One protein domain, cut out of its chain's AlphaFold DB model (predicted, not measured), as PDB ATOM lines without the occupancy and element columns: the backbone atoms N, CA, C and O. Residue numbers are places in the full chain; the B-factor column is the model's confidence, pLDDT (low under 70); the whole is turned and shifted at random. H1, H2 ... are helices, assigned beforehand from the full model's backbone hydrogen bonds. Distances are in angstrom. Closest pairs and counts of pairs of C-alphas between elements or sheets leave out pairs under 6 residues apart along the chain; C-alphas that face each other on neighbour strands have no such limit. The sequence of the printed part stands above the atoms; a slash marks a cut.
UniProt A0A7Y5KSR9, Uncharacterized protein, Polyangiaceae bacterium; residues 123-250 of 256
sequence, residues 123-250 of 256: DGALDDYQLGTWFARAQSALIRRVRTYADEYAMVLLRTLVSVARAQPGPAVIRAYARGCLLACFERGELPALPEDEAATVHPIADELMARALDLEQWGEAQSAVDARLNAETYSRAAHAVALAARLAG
ATOM      1  N   ASP A 123     147.610 127.708 167.916       96.25
ATOM      2  CA  ASP A 123     148.281 126.548 167.338       96.25
ATOM      3  C   ASP A 123     148.003 126.445 165.828       96.25
ATOM      4  O   ASP A 123     146.852 126.470 165.396       96.25
ATOM      5  N   GLY A 124     149.069 126.372 165.032       94.31
ATOM      6  CA  GLY A 124     149.021 126.338 163.572       94.31
ATOM      7  C   GLY A 124     148.758 127.673 162.864       94.31
ATOM      8  O   GLY A 124     148.655 127.686 161.638       94.31
ATOM      9  N   ALA A 125     148.659 128.810 163.563       95.44
ATOM     10  CA  ALA A 125     148.412 130.104 162.912       95.44
ATOM     11  C   ALA A 125     149.526 130.543 161.953       95.44
ATOM     12  O   ALA A 125     149.240 131.275 161.008       95.44
ATOM     13  N   LEU A 126     150.770 130.123 162.198       96.12
ATOM     14  CA  LEU A 126     151.953 130.500 161.415       96.12
ATOM     15  C   LEU A 126     152.399 129.418 160.417       96.12
ATOM     16  O   LEU A 126     153.392 129.623 159.721       96.12
ATOM     17  N   ASP A 127     151.685 128.294 160.345       97.25
ATOM     18  CA  ASP A 127     152.037 127.191 159.452       97.25
ATOM     19  C   ASP A 127     151.774 127.565 157.984       97.25
ATOM     20  O   ASP A 127     150.811 128.273 157.662       97.25
ATOM     21  N   ASP A 128     152.615 127.045 157.085       94.31
ATOM     22  CA  ASP A 128     152.400 127.117 155.638       94.31
ATOM     23  C   ASP A 128     151.581 125.911 155.165       94.31
ATOM     24  O   ASP A 128     152.098 124.810 154.976       94.31
ATOM     25  N   TYR A 129     150.282 126.131 154.968       93.50
ATOM     26  CA  TYR A 129     149.348 125.086 154.548       93.50
ATOM     27  C   TYR A 129     149.337 124.822 153.035       93.50
ATOM     28  O   TYR A 129     148.696 123.870 152.597       93.50
ATOM     29  N   GLN A 130     149.985 125.661 152.216       93.44
ATOM     30  CA  GLN A 130     150.010 125.532 150.748       93.44
ATOM     31  C   GLN A 130     148.623 125.442 150.061       93.44
ATOM     32  O   GLN A 130     148.495 124.930 148.950       93.44
ATOM     33  N   LEU A 131     147.570 126.012 150.665       92.81
ATOM     34  CA  LEU A 131     146.179 125.987 150.162       92.81
ATOM     35  C   LEU A 131     145.847 127.106 149.153       92.81
ATOM     36  O   LEU A 131     144.685 127.454 148.929       92.81
ATOM     37  N   GLY A 132     146.875 127.683 148.533       94.19
ATOM     38  CA  GLY A 132     146.756 128.734 147.526       94.19
ATOM     39  C   GLY A 132     146.886 130.162 148.065       94.19
ATOM     40  O   GLY A 132     146.858 130.436 149.266       94.19
ATOM     41  N   THR A 133     147.034 131.106 147.134       95.19
ATOM     42  CA  THR A 133     147.386 132.508 147.419       95.19
ATOM     43  C   THR A 133     146.332 133.243 148.244       95.19
ATOM     44  O   THR A 133     146.674 134.010 149.140       95.19
ATOM     45  N   TRP A 134     145.046 132.990 147.984       96.31
ATOM     46  CA  TRP A 134     143.949 133.630 148.713       96.31
ATOM     47  C   TRP A 134     143.889 133.208 150.179       96.31
ATOM     48  O   TRP A 134     143.640 134.050 151.039       96.31
ATOM     49  N   PHE A 135     144.177 131.936 150.463       97.44
ATOM     50  CA  PHE A 135     144.268 131.432 151.827       97.44
ATOM     51  C   PHE A 135     145.431 132.099 152.574       97.44
ATOM     52  O   PHE A 135     145.223 132.692 153.631       97.44
ATOM     53  N   ALA A 136     146.632 132.099 151.982       97.31
ATOM     54  CA  ALA A 136     147.812 132.736 152.573       97.31
ATOM     55  C   ALA A 136     147.603 134.244 152.814       97.31
ATOM     56  O   ALA A 136     148.014 134.795 153.842       97.31
ATOM     57  N   ARG A 137     146.907 134.925 151.894       97.12
ATOM     58  CA  ARG A 137     146.552 136.340 152.046       97.12
ATOM     59  C   ARG A 137     145.569 136.561 153.198       97.12
ATOM     60  O   ARG A 137     145.775 137.480 153.986       97.12
ATOM     61  N   ALA A 138     144.534 135.727 153.320       97.81
ATOM     62  CA  ALA A 138     143.578 135.795 154.425       97.81
ATOM     63  C   ALA A 138     144.257 135.562 155.785       97.81
ATOM     64  O   ALA A 138     144.056 136.347 156.712       97.81
ATOM     65  N   GLN A 139     145.124 134.548 155.877       98.19
ATOM     66  CA  GLN A 139     145.929 134.257 157.067       98.19
ATOM     67  C   GLN A 139     146.797 135.461 157.456       98.19
ATOM     68  O   GLN A 139     146.760 135.921 158.596       98.19
ATOM     69  N   SER A 140     147.510 136.041 156.487       97.44
ATOM     70  CA  SER A 140     148.357 137.221 156.702       97.44
ATOM     71  C   SER A 140     147.560 138.440 157.177       97.44
ATOM     72  O   SER A 140     148.003 139.157 158.078       97.44
ATOM     73  N   ALA A 141     146.377 138.676 156.601       96.38
ATOM     74  CA  ALA A 141     145.500 139.781 156.983       96.38
ATOM     75  C   ALA A 141     145.006 139.640 158.432       96.38
ATOM     76  O   ALA A 141     145.093 140.596 159.207       96.38
ATOM     77  N   LEU A 142     144.569 138.437 158.818       97.44
ATOM     78  CA  LEU A 142     144.118 138.139 160.177       97.44
ATOM     79  C   LEU A 142     145.257 138.256 161.197       97.44
ATOM     80  O   LEU A 142     145.099 138.948 162.199       97.44
ATOM     81  N   ILE A 143     146.429 137.672 160.919       96.75
ATOM     82  CA  ILE A 143     147.621 137.789 161.778       96.75
ATOM     83  C   ILE A 143     147.979 139.255 162.008       96.75
ATOM     84  O   ILE A 143     148.223 139.671 163.143       96.75
ATOM     85  N   ARG A 144     148.007 140.057 160.937       94.06
ATOM     86  CA  ARG A 144     148.309 141.487 161.034       94.06
ATOM     87  C   ARG A 144     147.292 142.191 161.929       94.06
ATOM     88  O   ARG A 144     147.686 142.938 162.818       94.06
ATOM     89  N   ARG A 145     146.002 141.907 161.748       93.06
ATOM     90  CA  ARG A 145     144.922 142.513 162.532       93.06
ATOM     91  C   ARG A 145     144.996 142.144 164.020       93.06
ATOM     92  O   ARG A 145     144.914 143.036 164.861       93.06
ATOM     93  N   VAL A 146     145.254 140.875 164.347       93.38
ATOM     94  CA  VAL A 146     145.469 140.400 165.731       93.38
ATOM     95  C   VAL A 146     146.681 141.076 166.376       93.38
ATOM     96  O   VAL A 146     146.634 141.480 167.542       93.38
ATOM     97  N   ARG A 147     147.775 141.241 165.622       91.62
ATOM     98  CA  ARG A 147     148.981 141.919 166.115       91.62
ATOM     99  C   ARG A 147     148.714 143.388 166.411       91.62
ATOM    100  O   ARG A 147     149.026 143.836 167.513       91.62
ATOM    101  N   THR A 148     148.118 144.103 165.460       86.31
ATOM    102  CA  THR A 148     147.935 145.557 165.531       86.31
ATOM    103  C   THR A 148     146.859 145.971 166.531       86.31
ATOM    104  O   THR A 148     147.080 146.917 167.278       86.31
ATOM    105  N   TYR A 149     145.719 145.277 166.568       84.88
ATOM    106  CA  TYR A 149     144.535 145.757 167.292       84.88
ATOM    107  C   TYR A 149     144.115 144.882 168.474       84.88
ATOM    108  O   TYR A 149     143.140 145.213 169.135       84.88
ATOM    109  N   ALA A 150     144.814 143.768 168.737       85.94
ATOM    110  CA  ALA A 150     144.365 142.759 169.705       85.94
ATOM    111  C   ALA A 150     142.922 142.283 169.436       85.94
ATOM    112  O   ALA A 150     142.182 141.961 170.359       85.94
ATOM    113  N   ASP A 151     142.531 142.269 168.159       86.88
ATOM    114  CA  ASP A 151     141.159 142.028 167.728       86.88
ATOM    115  C   ASP A 151     140.752 140.578 168.034       86.88
ATOM    116  O   ASP A 151     141.205 139.631 167.381       86.88
ATOM    117  N   GLU A 152     139.906 140.410 169.056       89.31
ATOM    118  CA  GLU A 152     139.396 139.108 169.494       89.31
ATOM    119  C   GLU A 152     138.648 138.381 168.391       89.31
ATOM    120  O   GLU A 152     138.742 137.158 168.260       89.31
ATOM    121  N   TYR A 153     137.967 139.133 167.540       89.25
ATOM    122  CA  TYR A 153     137.203 138.570 166.457       89.25
ATOM    123  C   TYR A 153     138.109 138.040 165.343       89.25
ATOM    124  O   TYR A 153     137.943 136.909 164.873       89.25
ATOM    125  N   ALA A 154     139.148 138.800 164.989       94.38
ATOM    126  CA  ALA A 154     140.187 138.328 164.078       94.38
ATOM    127  C   ALA A 154     140.906 137.078 164.620       94.38
ATOM    128  O   ALA A 154     141.244 136.190 163.837       94.38
ATOM    129  N   MET A 155     141.093 136.954 165.943       95.00
ATOM    130  CA  MET A 155     141.641 135.730 166.549       95.00
ATOM    131  C   MET A 155     140.723 134.524 166.338       95.00
ATOM    132  O   MET A 155     141.205 133.432 166.034       95.00
ATOM    133  N   VAL A 156     139.409 134.703 166.481       96.12
ATOM    134  CA  VAL A 156     138.439 133.622 166.271       96.12
ATOM    135  C   VAL A 156     138.393 133.194 164.803       96.12
ATOM    136  O   VAL A 156     138.468 132.001 164.520       96.12
ATOM    137  N   LEU A 157     138.363 134.144 163.865       97.69
ATOM    138  CA  LEU A 157     138.447 133.830 162.436       97.69
ATOM    139  C   LEU A 157     139.772 133.147 162.066       97.69
ATOM    140  O   LEU A 157     139.778 132.238 161.243       97.69
ATOM    141  N   LEU A 158     140.894 133.538 162.681       98.12
ATOM    142  CA  LEU A 158     142.191 132.894 162.449       98.12
ATOM    143  C   LEU A 158     142.213 131.446 162.949       98.12
ATOM    144  O   LEU A 158     142.719 130.575 162.245       98.12
ATOM    145  N   ARG A 159     141.617 131.166 164.116       98.06
ATOM    146  CA  ARG A 159     141.446 129.793 164.622       98.06
ATOM    147  C   ARG A 159     140.618 128.944 163.664       98.06
ATOM    148  O   ARG A 159     141.053 127.859 163.297       98.06
ATOM    149  N   THR A 160     139.481 129.453 163.199       98.12
ATOM    150  CA  THR A 160     138.654 128.716 162.236       98.12
ATOM    151  C   THR A 160     139.346 128.576 160.877       98.12
ATOM    152  O   THR A 160     139.209 127.538 160.240       98.12
ATOM    153  N   LEU A 161     140.160 129.545 160.440       98.12
ATOM    154  CA  LEU A 161     140.976 129.407 159.227       98.12
ATOM    155  C   LEU A 161     141.978 128.251 159.344       98.12
ATOM    156  O   LEU A 161     142.138 127.485 158.395       98.12
ATOM    157  N   VAL A 162     142.600 128.082 160.514       98.06
ATOM    158  CA  VAL A 162     143.444 126.919 160.822       98.06
ATOM    159  C   VAL A 162     142.624 125.625 160.827       98.06
ATOM    160  O   VAL A 162     143.041 124.643 160.212       98.06
ATOM    161  N   SER A 163     141.441 125.615 161.450       97.69
ATOM    162  CA  SER A 163     140.534 124.457 161.423       97.69
ATOM    163  C   SER A 163     140.163 124.062 159.990       97.69
ATOM    164  O   SER A 163     140.248 122.887 159.642       97.69
ATOM    165  N   VAL A 164     139.833 125.034 159.131       97.25
ATOM    166  CA  VAL A 164     139.575 124.834 157.695       97.25
ATOM    167  C   VAL A 164     140.797 124.236 157.002       97.25
ATOM    168  O   VAL A 164     140.656 123.309 156.210       97.25
ATOM    169  N   ALA A 165     142.001 124.714 157.313       97.00
ATOM    170  CA  ALA A 165     143.212 124.202 156.688       97.00
ATOM    171  C   ALA A 165     143.515 122.748 157.063       97.00
ATOM    172  O   ALA A 165     143.908 121.956 156.209       97.00
ATOM    173  N   ARG A 166     143.285 122.382 158.328       96.62
ATOM    174  CA  ARG A 166     143.444 121.012 158.843       96.62
ATOM    175  C   ARG A 166     142.372 120.066 158.309       96.62
ATOM    176  O   ARG A 166     142.659 118.910 158.025       96.62
ATOM    177  N   ALA A 167     141.153 120.575 158.160       95.25
ATOM    178  CA  ALA A 167     140.022 119.879 157.564       95.25
ATOM    179  C   ALA A 167     140.226 119.567 156.072       95.25
ATOM    180  O   ALA A 167     139.706 118.566 155.592       95.25
ATOM    181  N   GLN A 168     140.965 120.420 155.352       92.56
ATOM    182  CA  GLN A 168     141.163 120.343 153.900       92.56
ATOM    183  C   GLN A 168     139.852 120.138 153.110       92.56
ATOM    184  O   GLN A 168     139.746 119.202 152.312       92.56
ATOM    185  N   PRO A 169     138.831 121.000 153.293       92.00
ATOM    186  CA  PRO A 169     137.632 120.926 152.477       92.00
ATOM    187  C   PRO A 169     137.954 121.308 151.023       92.00
ATOM    188  O   PRO A 169     139.048 121.774 150.694       92.00
ATOM    189  N   GLY A 170     136.975 121.151 150.131       92.31
ATOM    190  CA  GLY A 170     137.150 121.490 148.719       92.31
ATOM    191  C   GLY A 170     137.583 122.955 148.486       92.31
ATOM    192  O   GLY A 170     137.249 123.839 149.286       92.31
ATOM    193  N   PRO A 171     138.264 123.260 147.359       93.50
ATOM    194  CA  PRO A 171     138.768 124.604 147.054       93.50
ATOM    195  C   PRO A 171     137.706 125.712 147.099       93.50
ATOM    196  O   PRO A 171     138.016 126.851 147.442       93.50
ATOM    197  N   ALA A 172     136.450 125.392 146.780       94.31
ATOM    198  CA  ALA A 172     135.304 126.291 146.902       94.31
ATOM    199  C   ALA A 172     135.114 126.832 148.324       94.31
ATOM    200  O   ALA A 172     135.000 128.044 148.513       94.31
ATOM    201  N   VAL A 173     135.118 125.933 149.314       95.81
ATOM    202  CA  VAL A 173     134.943 126.263 150.736       95.81
ATOM    203  C   VAL A 173     136.100 127.141 151.198       95.81
ATOM    204  O   VAL A 173     135.874 128.196 151.789       95.81
ATOM    205  N   ILE A 174     137.331 126.751 150.851       96.06
ATOM    206  CA  ILE A 174     138.550 127.499 151.184       96.06
ATOM    207  C   ILE A 174     138.487 128.920 150.606       96.06
ATOM    208  O   ILE A 174     138.719 129.889 151.328       96.06
ATOM    209  N   ARG A 175     138.134 129.071 149.321       96.12
ATOM    210  CA  ARG A 175     138.022 130.384 148.660       96.12
ATOM    211  C   ARG A 175     136.932 131.257 149.275       96.12
ATOM    212  O   ARG A 175     137.181 132.434 149.535       96.12
ATOM    213  N   ALA A 176     135.743 130.699 149.503       96.50
ATOM    214  CA  ALA A 176     134.620 131.432 150.081       96.50
ATOM    215  C   ALA A 176     134.940 131.904 151.508       96.50
ATOM    216  O   ALA A 176     134.731 133.075 151.834       96.50
ATOM    217  N   TYR A 177     135.545 131.036 152.323       97.88
ATOM    218  CA  TYR A 177     135.949 131.396 153.676       97.88
ATOM    219  C   TYR A 177     137.074 132.440 153.686       97.88
ATOM    220  O   TYR A 177     136.956 133.464 154.360       97.88
ATOM    221  N   ALA A 178     138.110 132.263 152.855       97.75
ATOM    222  CA  ALA A 178     139.184 133.244 152.702       97.75
ATOM    223  C   ALA A 178     138.649 134.625 152.282       97.75
ATOM    224  O   ALA A 178     139.101 135.645 152.806       97.75
ATOM    225  N   ARG A 179     137.643 134.681 151.395       97.81
ATOM    226  CA  ARG A 179     136.956 135.935 151.041       97.81
ATOM    227  C   ARG A 179     136.328 136.601 152.263       97.81
ATOM    228  O   ARG A 179     136.494 137.806 152.440       97.81
ATOM    229  N   GLY A 180     135.616 135.826 153.081       97.31
ATOM    230  CA  GLY A 180     135.002 136.296 154.320       97.31
ATOM    231  C   GLY A 180     136.026 136.903 155.275       97.31
ATOM    232  O   GLY A 180     135.845 138.030 155.731       97.31
ATOM    233  N   CYS A 181     137.155 136.222 155.490       98.12
ATOM    234  CA  CYS A 181     138.255 136.722 156.314       98.12
ATOM    235  C   CYS A 181     138.845 138.040 155.790       98.12
ATOM    236  O   CYS A 181     139.064 138.968 156.567       98.12
ATOM    237  N   LEU A 182     139.089 138.145 154.478       97.19
ATOM    238  CA  LEU A 182     139.626 139.364 153.859       97.19
ATOM    239  C   LEU A 182     138.658 140.547 154.015       97.19
ATOM    240  O   LEU A 182     139.083 141.641 154.384       97.19
ATOM    241  N   LEU A 183     137.360 140.318 153.796       95.25
ATOM    242  CA  LEU A 183     136.321 141.329 154.004       95.25
ATOM    243  C   LEU A 183     136.250 141.768 155.471       95.25
ATOM    244  O   LEU A 183     136.305 142.963 155.736       95.25
ATOM    245  N   ALA A 184     136.226 140.828 156.419       94.12
ATOM    246  CA  ALA A 184     136.232 141.129 157.854       94.12
ATOM    247  C   ALA A 184     137.500 141.883 158.303       94.12
ATOM    248  O   ALA A 184     137.482 142.630 159.279       94.12
ATOM    249  N   CYS A 185     138.607 141.729 157.570       93.50
ATOM    250  CA  CYS A 185     139.837 142.487 157.787       93.50
ATOM    251  C   CYS A 185     139.869 143.852 157.085       93.50
ATOM    252  O   CYS A 185     140.865 144.562 157.238       93.50
ATOM    253  N   PHE A 186     138.818 144.230 156.348       91.69
ATOM    254  CA  PHE A 186     138.748 145.449 155.534       91.69
ATOM    255  C   PHE A 186     139.865 145.537 154.482       91.69
ATOM    256  O   PHE A 186     140.366 146.616 154.155       91.69
ATOM    257  N   GLU A 187     140.283 144.384 153.955       91.06
ATOM    258  CA  GLU A 187     141.299 144.311 152.910       91.06
ATOM    259  C   GLU A 187     140.825 145.011 151.634       91.06
ATOM    260  O   GLU A 187     139.729 144.766 151.127       91.06
ATOM    261  N   ARG A 188     141.683 145.881 151.093       82.50
ATOM    262  CA  ARG A 188     141.440 146.584 149.830       82.50
ATOM    263  C   ARG A 188     141.955 145.755 148.647       82.50
ATOM    264  O   ARG A 188     142.885 144.959 148.780       82.50
ATOM    265  N   GLY A 189     141.379 145.981 147.470       83.94
ATOM    266  CA  GLY A 189     141.806 145.358 146.214       83.94
ATOM    267  C   GLY A 189     140.978 144.139 145.810       83.94
ATOM    268  O   GLY A 189     139.835 143.978 146.235       83.94
ATOM    269  N   GLU A 190     141.552 143.304 144.946       89.56
ATOM    270  CA  GLU A 190     140.868 142.130 144.401       89.56
ATOM    271  C   GLU A 190     140.584 141.093 145.497       89.56
ATOM    272  O   GLU A 190     141.421 140.835 146.368       89.56
ATOM    273  N   LEU A 191     139.388 140.507 145.435       92.94
ATOM    274  CA  LEU A 191     138.905 139.458 146.325       92.94
ATOM    275  C   LEU A 191     138.587 138.210 145.494       92.94
ATOM    276  O   LEU A 191     138.054 138.362 144.391       92.94
ATOM    277  N   PRO A 192     138.809 136.992 146.019       92.12
ATOM    278  CA  PRO A 192     138.531 135.770 145.272       92.12
ATOM    279  C   PRO A 192     137.054 135.709 144.885       92.12
ATOM    280  O   PRO A 192     136.185 135.971 145.723       92.12
ATOM    281  N   ALA A 193     136.771 135.378 143.626       90.81
ATOM    282  CA  ALA A 193     135.408 135.162 143.157       90.81
ATOM    283  C   ALA A 193     134.731 134.051 143.972       90.81
ATOM    284  O   ALA A 193     135.375 133.080 144.385       90.81
ATOM    285  N   LEU A 194     133.434 134.220 144.228       88.31
ATOM    286  CA  LEU A 194     132.643 133.184 144.876       88.31
ATOM    287  C   LEU A 194     132.293 132.104 143.843       88.31
ATOM    288  O   LEU A 194     132.009 132.448 142.699       88.31
ATOM    289  N   PRO A 195     132.336 130.815 144.211       82.25
ATOM    290  CA  PRO A 195     131.852 129.752 143.339       82.25
ATOM    291  C   PRO A 195     130.325 129.856 143.221       82.25
ATOM    292  O   PRO A 195     129.641 129.963 144.240       82.25
ATOM    293  N   GLU A 196     129.802 129.857 141.992       70.56
ATOM    294  CA  GLU A 196     128.370 130.088 141.746       70.56
ATOM    295  C   GLU A 196     127.536 128.797 141.706       70.56
ATOM    296  O   GLU A 196     126.369 128.859 142.058       70.56
ATOM    297  N   ASP A 197     128.119 127.622 141.434       66.00
ATOM    298  CA  ASP A 197     127.370 126.358 141.303       66.00
ATOM    299  C   ASP A 197     128.239 125.123 141.631       66.00
ATOM    300  O   ASP A 197     128.528 124.288 140.773       66.00
ATOM    301  N   GLU A 198     128.703 124.990 142.877       75.94
ATOM    302  CA  GLU A 198     129.405 123.776 143.328       75.94
ATOM    303  C   GLU A 198     128.511 122.927 144.243       75.94
ATOM    304  O   GLU A 198     127.871 123.433 145.169       75.94
ATOM    305  N   ALA A 199     128.461 121.616 143.979       75.06
ATOM    306  CA  ALA A 199     127.696 120.678 144.790       75.06
ATOM    307  C   ALA A 199     128.230 120.662 146.228       75.06
ATOM    308  O   ALA A 199     129.433 120.512 146.463       75.06
ATOM    309  N   ALA A 200     127.322 120.794 147.194       82.19
ATOM    310  CA  ALA A 200     127.682 120.757 148.599       82.19
ATOM    311  C   ALA A 200     128.307 119.402 148.957       82.19
ATOM    312  O   ALA A 200     127.761 118.344 148.639       82.19
ATOM    313  N   THR A 201     129.443 119.440 149.647       84.69
ATOM    314  CA  THR A 201     130.105 118.246 150.176       84.69
ATOM    315  C   THR A 201     130.009 118.287 151.687       84.69
ATOM    316  O   THR A 201     130.541 119.208 152.293       84.69
ATOM    317  N   VAL A 202     129.343 117.299 152.292       87.38
ATOM    318  CA  VAL A 202     129.171 117.236 153.748       87.38
ATOM    319  C   VAL A 202     130.535 117.142 154.422       87.38
ATOM    320  O   VAL A 202     131.248 116.151 154.271       87.38
ATOM    321  N   HIS A 203     130.884 118.181 155.173       91.38
ATOM    322  CA  HIS A 203     132.138 118.290 155.893       91.38
ATOM    323  C   HIS A 203     131.871 118.675 157.357       91.38
ATOM    324  O   HIS A 203     131.114 119.613 157.603       91.38
ATOM    325  N   PRO A 204     132.549 118.064 158.348       90.81
ATOM    326  CA  PRO A 204     132.393 118.409 159.770       90.81
ATOM    327  C   PRO A 204     132.647 119.882 160.142       90.81
ATOM    328  O   PRO A 204     132.327 120.301 161.245       90.81
ATOM    329  N   ILE A 205     133.230 120.670 159.232       94.88
ATOM    330  CA  ILE A 205     133.560 122.088 159.453       94.88
ATOM    331  C   ILE A 205     132.356 123.006 159.190       94.88
ATOM    332  O   ILE A 205     132.392 124.187 159.519       94.88
ATOM    333  N   ALA A 206     131.290 122.483 158.578       95.50
ATOM    334  CA  ALA A 206     130.170 123.275 158.086       95.50
ATOM    335  C   ALA A 206     129.452 124.053 159.200       95.50
ATOM    336  O   ALA A 206     129.145 125.231 159.024       95.50
ATOM    337  N   ASP A 207     129.251 123.423 160.359       94.75
ATOM    338  CA  ASP A 207     128.591 124.051 161.508       94.75
ATOM    339  C   ASP A 207     129.468 125.127 162.155       94.75
ATOM    340  O   ASP A 207     128.969 126.192 162.522       94.75
ATOM    341  N   GLU A 208     130.785 124.900 162.233       96.31
ATOM    342  CA  GLU A 208     131.729 125.912 162.715       96.31
ATOM    343  C   GLU A 208     131.716 127.141 161.796       96.31
ATOM    344  O   GLU A 208     131.603 128.271 162.275       96.31
ATOM    345  N   LEU A 209     131.753 126.925 160.476       97.19
ATOM    346  CA  LEU A 209     131.649 127.996 159.485       97.19
ATOM    347  C   LEU A 209     130.331 128.763 159.625       97.19
ATOM    348  O   LEU A 209     130.352 129.993 159.637       97.19
ATOM    349  N   MET A 210     129.197 128.074 159.786       97.12
ATOM    350  CA  MET A 210     127.914 128.754 159.968       97.12
ATOM    351  C   MET A 210     127.886 129.574 161.262       97.12
ATOM    352  O   MET A 210     127.447 130.722 161.251       97.12
ATOM    353  N   ALA A 211     128.431 129.044 162.360       96.25
ATOM    354  CA  ALA A 211     128.551 129.799 163.603       96.25
ATOM    355  C   ALA A 211     129.396 131.071 163.415       96.25
ATOM    356  O   ALA A 211     129.059 132.119 163.958       96.25
ATOM    357  N   ARG A 212     130.470 131.024 162.611       97.25
ATOM    358  CA  ARG A 212     131.265 132.227 162.300       97.25
ATOM    359  C   ARG A 212     130.491 133.234 161.444       97.25
ATOM    360  O   ARG A 212     130.663 134.434 161.641       97.25
ATOM    361  N   ALA A 213     129.657 132.769 160.513       96.38
ATOM    362  CA  ALA A 213     128.809 133.647 159.711       96.38
ATOM    363  C   ALA A 213     127.788 134.398 160.577       96.38
ATOM    364  O   ALA A 213     127.677 135.612 160.448       96.38
ATOM    365  N   LEU A 214     127.110 133.701 161.492       95.94
ATOM    366  CA  LEU A 214     126.155 134.316 162.420       95.94
ATOM    367  C   LEU A 214     126.826 135.344 163.334       95.94
ATOM    368  O   LEU A 214     126.285 136.428 163.542       95.94
ATOM    369  N   ASP A 215     128.028 135.044 163.828       94.94
ATOM    370  CA  ASP A 215     128.774 136.022 164.612       94.94
ATOM    371  C   ASP A 215     129.103 137.263 163.757       94.94
ATOM    372  O   ASP A 215     128.905 138.382 164.223       94.94
ATOM    373  N   LEU A 216     129.537 137.105 162.495       93.00
ATOM    374  CA  LEU A 216     129.790 138.242 161.587       93.00
ATOM    375  C   LEU A 216     128.546 139.127 161.402       93.00
ATOM    376  O   LEU A 216     128.680 140.351 161.352       93.00
ATOM    377  N   GLU A 217     127.352 138.536 161.309       93.50
ATOM    378  CA  GLU A 217     126.093 139.291 161.213       93.50
ATOM    379  C   GLU A 217     125.839 140.111 162.479       93.50
ATOM    380  O   GLU A 217     125.624 141.319 162.382       93.50
ATOM    381  N   GLN A 218     125.971 139.500 163.662       92.50
ATOM    382  CA  GLN A 218     125.802 140.190 164.948       92.50
ATOM    383  C   GLN A 218     126.786 141.360 165.111       92.50
ATOM    384  O   GLN A 218     126.420 142.434 165.590       92.50
ATOM    385  N   TRP A 219     128.034 141.190 164.668       86.81
ATOM    386  CA  TRP A 219     129.018 142.277 164.659       86.81
ATOM    387  C   TRP A 219     128.642 143.395 163.685       86.81
ATOM    388  O   TRP A 219     128.812 144.574 164.007       86.81
ATOM    389  N   GLY A 220     128.103 143.050 162.516       83.25
ATOM    390  CA  GLY A 220     127.558 144.025 161.573       83.25
ATOM    391  C   GLY A 220     126.421 144.851 162.182       83.25
ATOM    392  O   GLY A 220     126.430 146.078 162.075       83.25
ATOM    393  N   GLU A 221     125.491 144.203 162.884       86.12
ATOM    394  CA  GLU A 221     124.388 144.866 163.591       86.12
ATOM    395  C   GLU A 221     124.898 145.819 164.682       86.12
ATOM    396  O   GLU A 221     124.473 146.976 164.743       86.12
ATOM    397  N   ALA A 222     125.873 145.383 165.486       81.88
ATOM    398  CA  ALA A 222     126.485 146.217 166.520       81.88
ATOM    399  C   ALA A 222     127.173 147.468 165.942       81.88
ATOM    400  O   ALA A 222     127.086 148.546 166.527       81.88
ATOM    401  N   GLN A 223     127.823 147.358 164.776       77.06
ATOM    402  CA  GLN A 223     128.408 148.513 164.082       77.06
ATOM    403  C   GLN A 223     127.341 149.468 163.535       77.06
ATOM    404  O   GLN A 223     127.522 150.684 163.578       77.06
ATOM    405  N   SER A 224     126.214 148.938 163.052       70.75
ATOM    406  CA  SER A 224     125.101 149.773 162.593       70.75
ATOM    407  C   SER A 224     124.496 150.601 163.726       70.75
ATOM    408  O   SER A 224     124.018 151.700 163.470       70.75
ATOM    409  N   ALA A 225     124.517 150.097 164.964       65.88
ATOM    410  CA  ALA A 225     123.978 150.796 166.131       65.88
ATOM    411  C   ALA A 225     124.812 152.016 166.570       65.88
ATOM    412  O   ALA A 225     124.317 152.848 167.324       65.88
ATOM    413  N   VAL A 226     126.061 152.127 166.103       62.94
ATOM    414  CA  VAL A 226     126.976 153.251 166.387       62.94
ATOM    415  C   VAL A 226     127.243 154.111 165.142       62.94
ATOM    416  O   VAL A 226     128.306 154.712 165.020       62.94
ATOM    417  N   ASP A 227     126.303 154.117 164.190       64.44
ATOM    418  CA  ASP A 227     126.356 154.850 162.913       64.44
ATOM    419  C   ASP A 227     127.571 154.527 162.012       64.44
ATOM    420  O   ASP A 227     127.846 155.209 161.022       64.44
ATOM    421  N   ALA A 228     128.262 153.408 162.258       73.75
ATOM    422  CA  ALA A 228     129.382 152.934 161.445       73.75
ATOM    423  C   ALA A 228     128.900 152.120 160.225       73.75
ATOM    424  O   ALA A 228     129.277 150.960 160.025       73.75
ATOM    425  N   ARG A 229     128.054 152.727 159.382       78.25
ATOM    426  CA  ARG A 229     127.334 152.048 158.286       78.25
ATOM    427  C   ARG A 229     128.237 151.270 157.320       78.25
ATOM    428  O   ARG A 229     127.932 150.131 156.980       78.25
ATOM    429  N   LEU A 230     129.372 151.845 156.917       78.06
ATOM    430  CA  LEU A 230     130.320 151.175 156.011       78.06
ATOM    431  C   LEU A 230     130.947 149.919 156.642       78.06
ATOM    432  O   LEU A 230     131.217 148.935 155.945       78.06
ATOM    433  N   ASN A 231     131.146 149.923 157.964       81.00
ATOM    434  CA  ASN A 231     131.646 148.755 158.684       81.00
ATOM    435  C   ASN A 231     130.585 147.660 158.751       81.00
ATOM    436  O   ASN A 231     130.890 146.503 158.464       81.00
ATOM    437  N   ALA A 232     129.344 148.036 159.059       81.56
ATOM    438  CA  ALA A 232     128.209 147.120 159.078       81.56
ATOM    439  C   ALA A 232     128.016 146.422 157.719       81.56
ATOM    440  O   ALA A 232     127.931 145.195 157.650       81.56
ATOM    441  N   GLU A 233     128.045 147.186 156.622       88.38
ATOM    442  CA  GLU A 233     127.946 146.650 155.258       88.38
ATOM    443  C   GLU A 233     129.099 145.684 154.935       88.38
ATOM    444  O   GLU A 233     128.897 144.637 154.314       88.38
ATOM    445  N   THR A 234     130.316 145.998 155.387       89.50
ATOM    446  CA  THR A 234     131.485 145.135 155.171       89.50
ATOM    447  C   THR A 234     131.369 143.815 155.937       89.50
ATOM    448  O   THR A 234     131.618 142.754 155.356       89.50
ATOM    449  N   TYR A 235     130.930 143.853 157.198       91.56
ATOM    450  CA  TYR A 235     130.698 142.647 157.995       91.56
ATOM    451  C   TYR A 235     129.553 141.794 157.446       91.56
ATOM    452  O   TYR A 235     129.704 140.580 157.357       91.56
ATOM    453  N   SER A 236     128.467 142.403 156.966       93.44
ATOM    454  CA  SER A 236     127.375 141.674 156.306       93.44
ATOM    455  C   SER A 236     127.854 140.931 155.049       93.44
ATOM    456  O   SER A 236     127.559 139.751 154.848       93.44
ATOM    457  N   ARG A 237     128.694 141.567 154.221       95.06
ATOM    458  CA  ARG A 237     129.306 140.902 153.056       95.06
ATOM    459  C   ARG A 237     130.253 139.775 153.458       95.06
ATOM    460  O   ARG A 237     130.312 138.757 152.765       95.06
ATOM    461  N   ALA A 238     131.008 139.957 154.541       96.19
ATOM    462  CA  ALA A 238     131.859 138.912 155.089       96.19
ATOM    463  C   ALA A 238     131.012 137.722 155.565       96.19
ATOM    464  O   ALA A 238     131.308 136.587 155.188       96.19
ATOM    465  N   ALA A 239     129.936 137.982 156.318       96.56
ATOM    466  CA  ALA A 239     129.007 136.970 156.812       96.56
ATOM    467  C   ALA A 239     128.448 136.133 155.667       96.56
ATOM    468  O   ALA A 239     128.520 134.907 155.700       96.56
ATOM    469  N   HIS A 240     127.996 136.792 154.599       95.94
ATOM    470  CA  HIS A 240     127.474 136.117 153.419       95.94
ATOM    471  C   HIS A 240     128.500 135.169 152.773       95.94
ATOM    472  O   HIS A 240     128.164 134.040 152.406       95.94
ATOM    473  N   ALA A 241     129.762 135.596 152.653       96.38
ATOM    474  CA  ALA A 241     130.824 134.757 152.098       96.38
ATOM    475  C   ALA A 241     131.124 133.535 152.988       96.38
ATOM    476  O   ALA A 241     131.298 132.427 152.476       96.38
ATOM    477  N   VAL A 242     131.128 133.709 154.313       97.25
ATOM    478  CA  VAL A 242     131.327 132.609 155.270       97.25
ATOM    479  C   VAL A 242     130.122 131.659 155.296       97.25
ATOM    480  O   VAL A 242     130.306 130.443 155.289       97.25
ATOM    481  N   ALA A 243     128.894 132.176 155.226       96.19
ATOM    482  CA  ALA A 243     127.679 131.369 155.125       96.19
ATOM    483  C   ALA A 243     127.651 130.547 153.827       96.19
ATOM    484  O   ALA A 243     127.212 129.397 153.816       96.19
ATOM    485  N   LEU A 244     128.150 131.103 152.717       95.31
ATOM    486  CA  LEU A 244     128.352 130.339 151.489       95.31
ATOM    487  C   LEU A 244     129.385 129.222 151.686       95.31
ATOM    488  O   LEU A 244     129.118 128.096 151.277       95.31
ATOM    489  N   ALA A 245     130.511 129.485 152.357       96.12
ATOM    490  CA  ALA A 245     131.487 128.444 152.687       96.12
ATOM    491  C   ALA A 245     130.855 127.300 153.506       96.12
ATOM    492  O   ALA A 245     131.077 126.131 153.192       96.12
ATOM    493  N   ALA A 246     130.014 127.627 154.492       96.38
ATOM    494  CA  ALA A 246     129.270 126.648 155.286       96.38
ATOM    495  C   ALA A 246     128.309 125.802 154.432       96.38
ATOM    496  O   ALA A 246     128.284 124.579 154.552       96.38
ATOM    497  N   ARG A 247     127.552 126.432 153.522       94.62
ATOM    498  CA  ARG A 247     126.646 125.722 152.599       94.62
ATOM    499  C   ARG A 247     127.397 124.793 151.648       94.62
ATOM    500  O   ARG A 247     126.979 123.655 151.458       94.62
ATOM    501  N   LEU A 248     128.522 125.243 151.095       94.38
ATOM    502  CA  LEU A 248     129.396 124.422 150.246       94.38
ATOM    503  C   LEU A 248     129.991 123.233 151.020       94.38
ATOM    504  O   LEU A 248     130.187 122.163 150.449       94.38
ATOM    505  N   ALA A 249     130.210 123.401 152.325       94.56
ATOM    506  CA  ALA A 249     130.594 122.346 153.261       94.56
ATOM    507  C   ALA A 249     129.410 121.472 153.737       94.56
ATOM    508  O   ALA A 249     129.582 120.615 154.600       94.56
ATOM    509  N   GLY A 250     128.204 121.657 153.190       93.31
ATOM    510  CA  GLY A 250     127.044 120.812 153.477       93.31
ATOM    511  C   GLY A 250     126.204 121.225 154.684       93.31
ATOM    512  O   GLY A 250     125.383 120.424 155.127       93.31
TER     513      GLY A 250
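AT A GLANCE: This is residues 123 to 250 of the 256 residues of an uncharacterized protein of Polyangiaceae bacterium (UniProt A0A7Y5KSR9). Five helices run roughly alongside one another in a bundle: H1, H2 and H3 form one group as a triangle, and H4 and H5 form a hairpin that packs on it, with H5 on H3. A long link, residues 185 to 205, runs from the end of H3 to the beginning of H4. The printed part has 128 residues with five named helices, H1 to H5 in chain order, and no named strand; the class is all helix. It is compact, with a radius of gyration of the C-alphas of 13.5 A, and spans 39 by 30 by 26 A.

IN THESE COORDINATES: After residues 123 to 132, H1 covers residues 133 to 149, 24.1 A long, from C-alpha 133 at (147.386, 132.508, 147.419). H2 covers residues 152 to 167, 22.6 A, and H3 residues 171 to 184, 19.9 A. H4 covers residues 206 to 224, 27.4 A. H5, residues 229 to 248, 28.8 A, ends at C-alpha 248 (129.396, 124.422, 150.246).

HOW THE PARTS SIT: H2 and H3 are the hubs, touching three helices each. They form a hairpin, with C-alphas 157 and 181 closest at 6.8 A. H1 touches H3 at a shallow tilt of 29 degrees, the same way, closest at C-alphas 138 and 182, 5.4 A. H1 and H2 form a hairpin, closest at C-alphas 142 and 154, 5.5 A; H1 touches H2 with residues 139 to 146 alone. H3 touches H5 at a shallow tilt of 15 degrees, opposite ways, with C-alphas 180 and 238 closest at 4.2 A. H4 and H5 form a hairpin, closest at C-alphas 220 and 232, 4.0 A. H2 and H4 only just touch, with 3 pairs of C-alphas within 8 A, the closest being 157 and 212 at 7.4 A; H2 uses residues 157 to 160 alone and H4 residues 208 to 212 alone. H1 is apart from H4 and H5. In H1 to H5 every O i to N i+4 pair is within hydrogen-bond range.

THE WHOLE: The two C-alphas farthest apart, of Gln 130 and Asp 227, are 39.6 A apart. The printed part has no cut. The link from H3 to H4 is long; the other three between helices are tight. Mean pLDDT of the printed part is 91.4, and residue 197 and residues 225 to 227 are under 70.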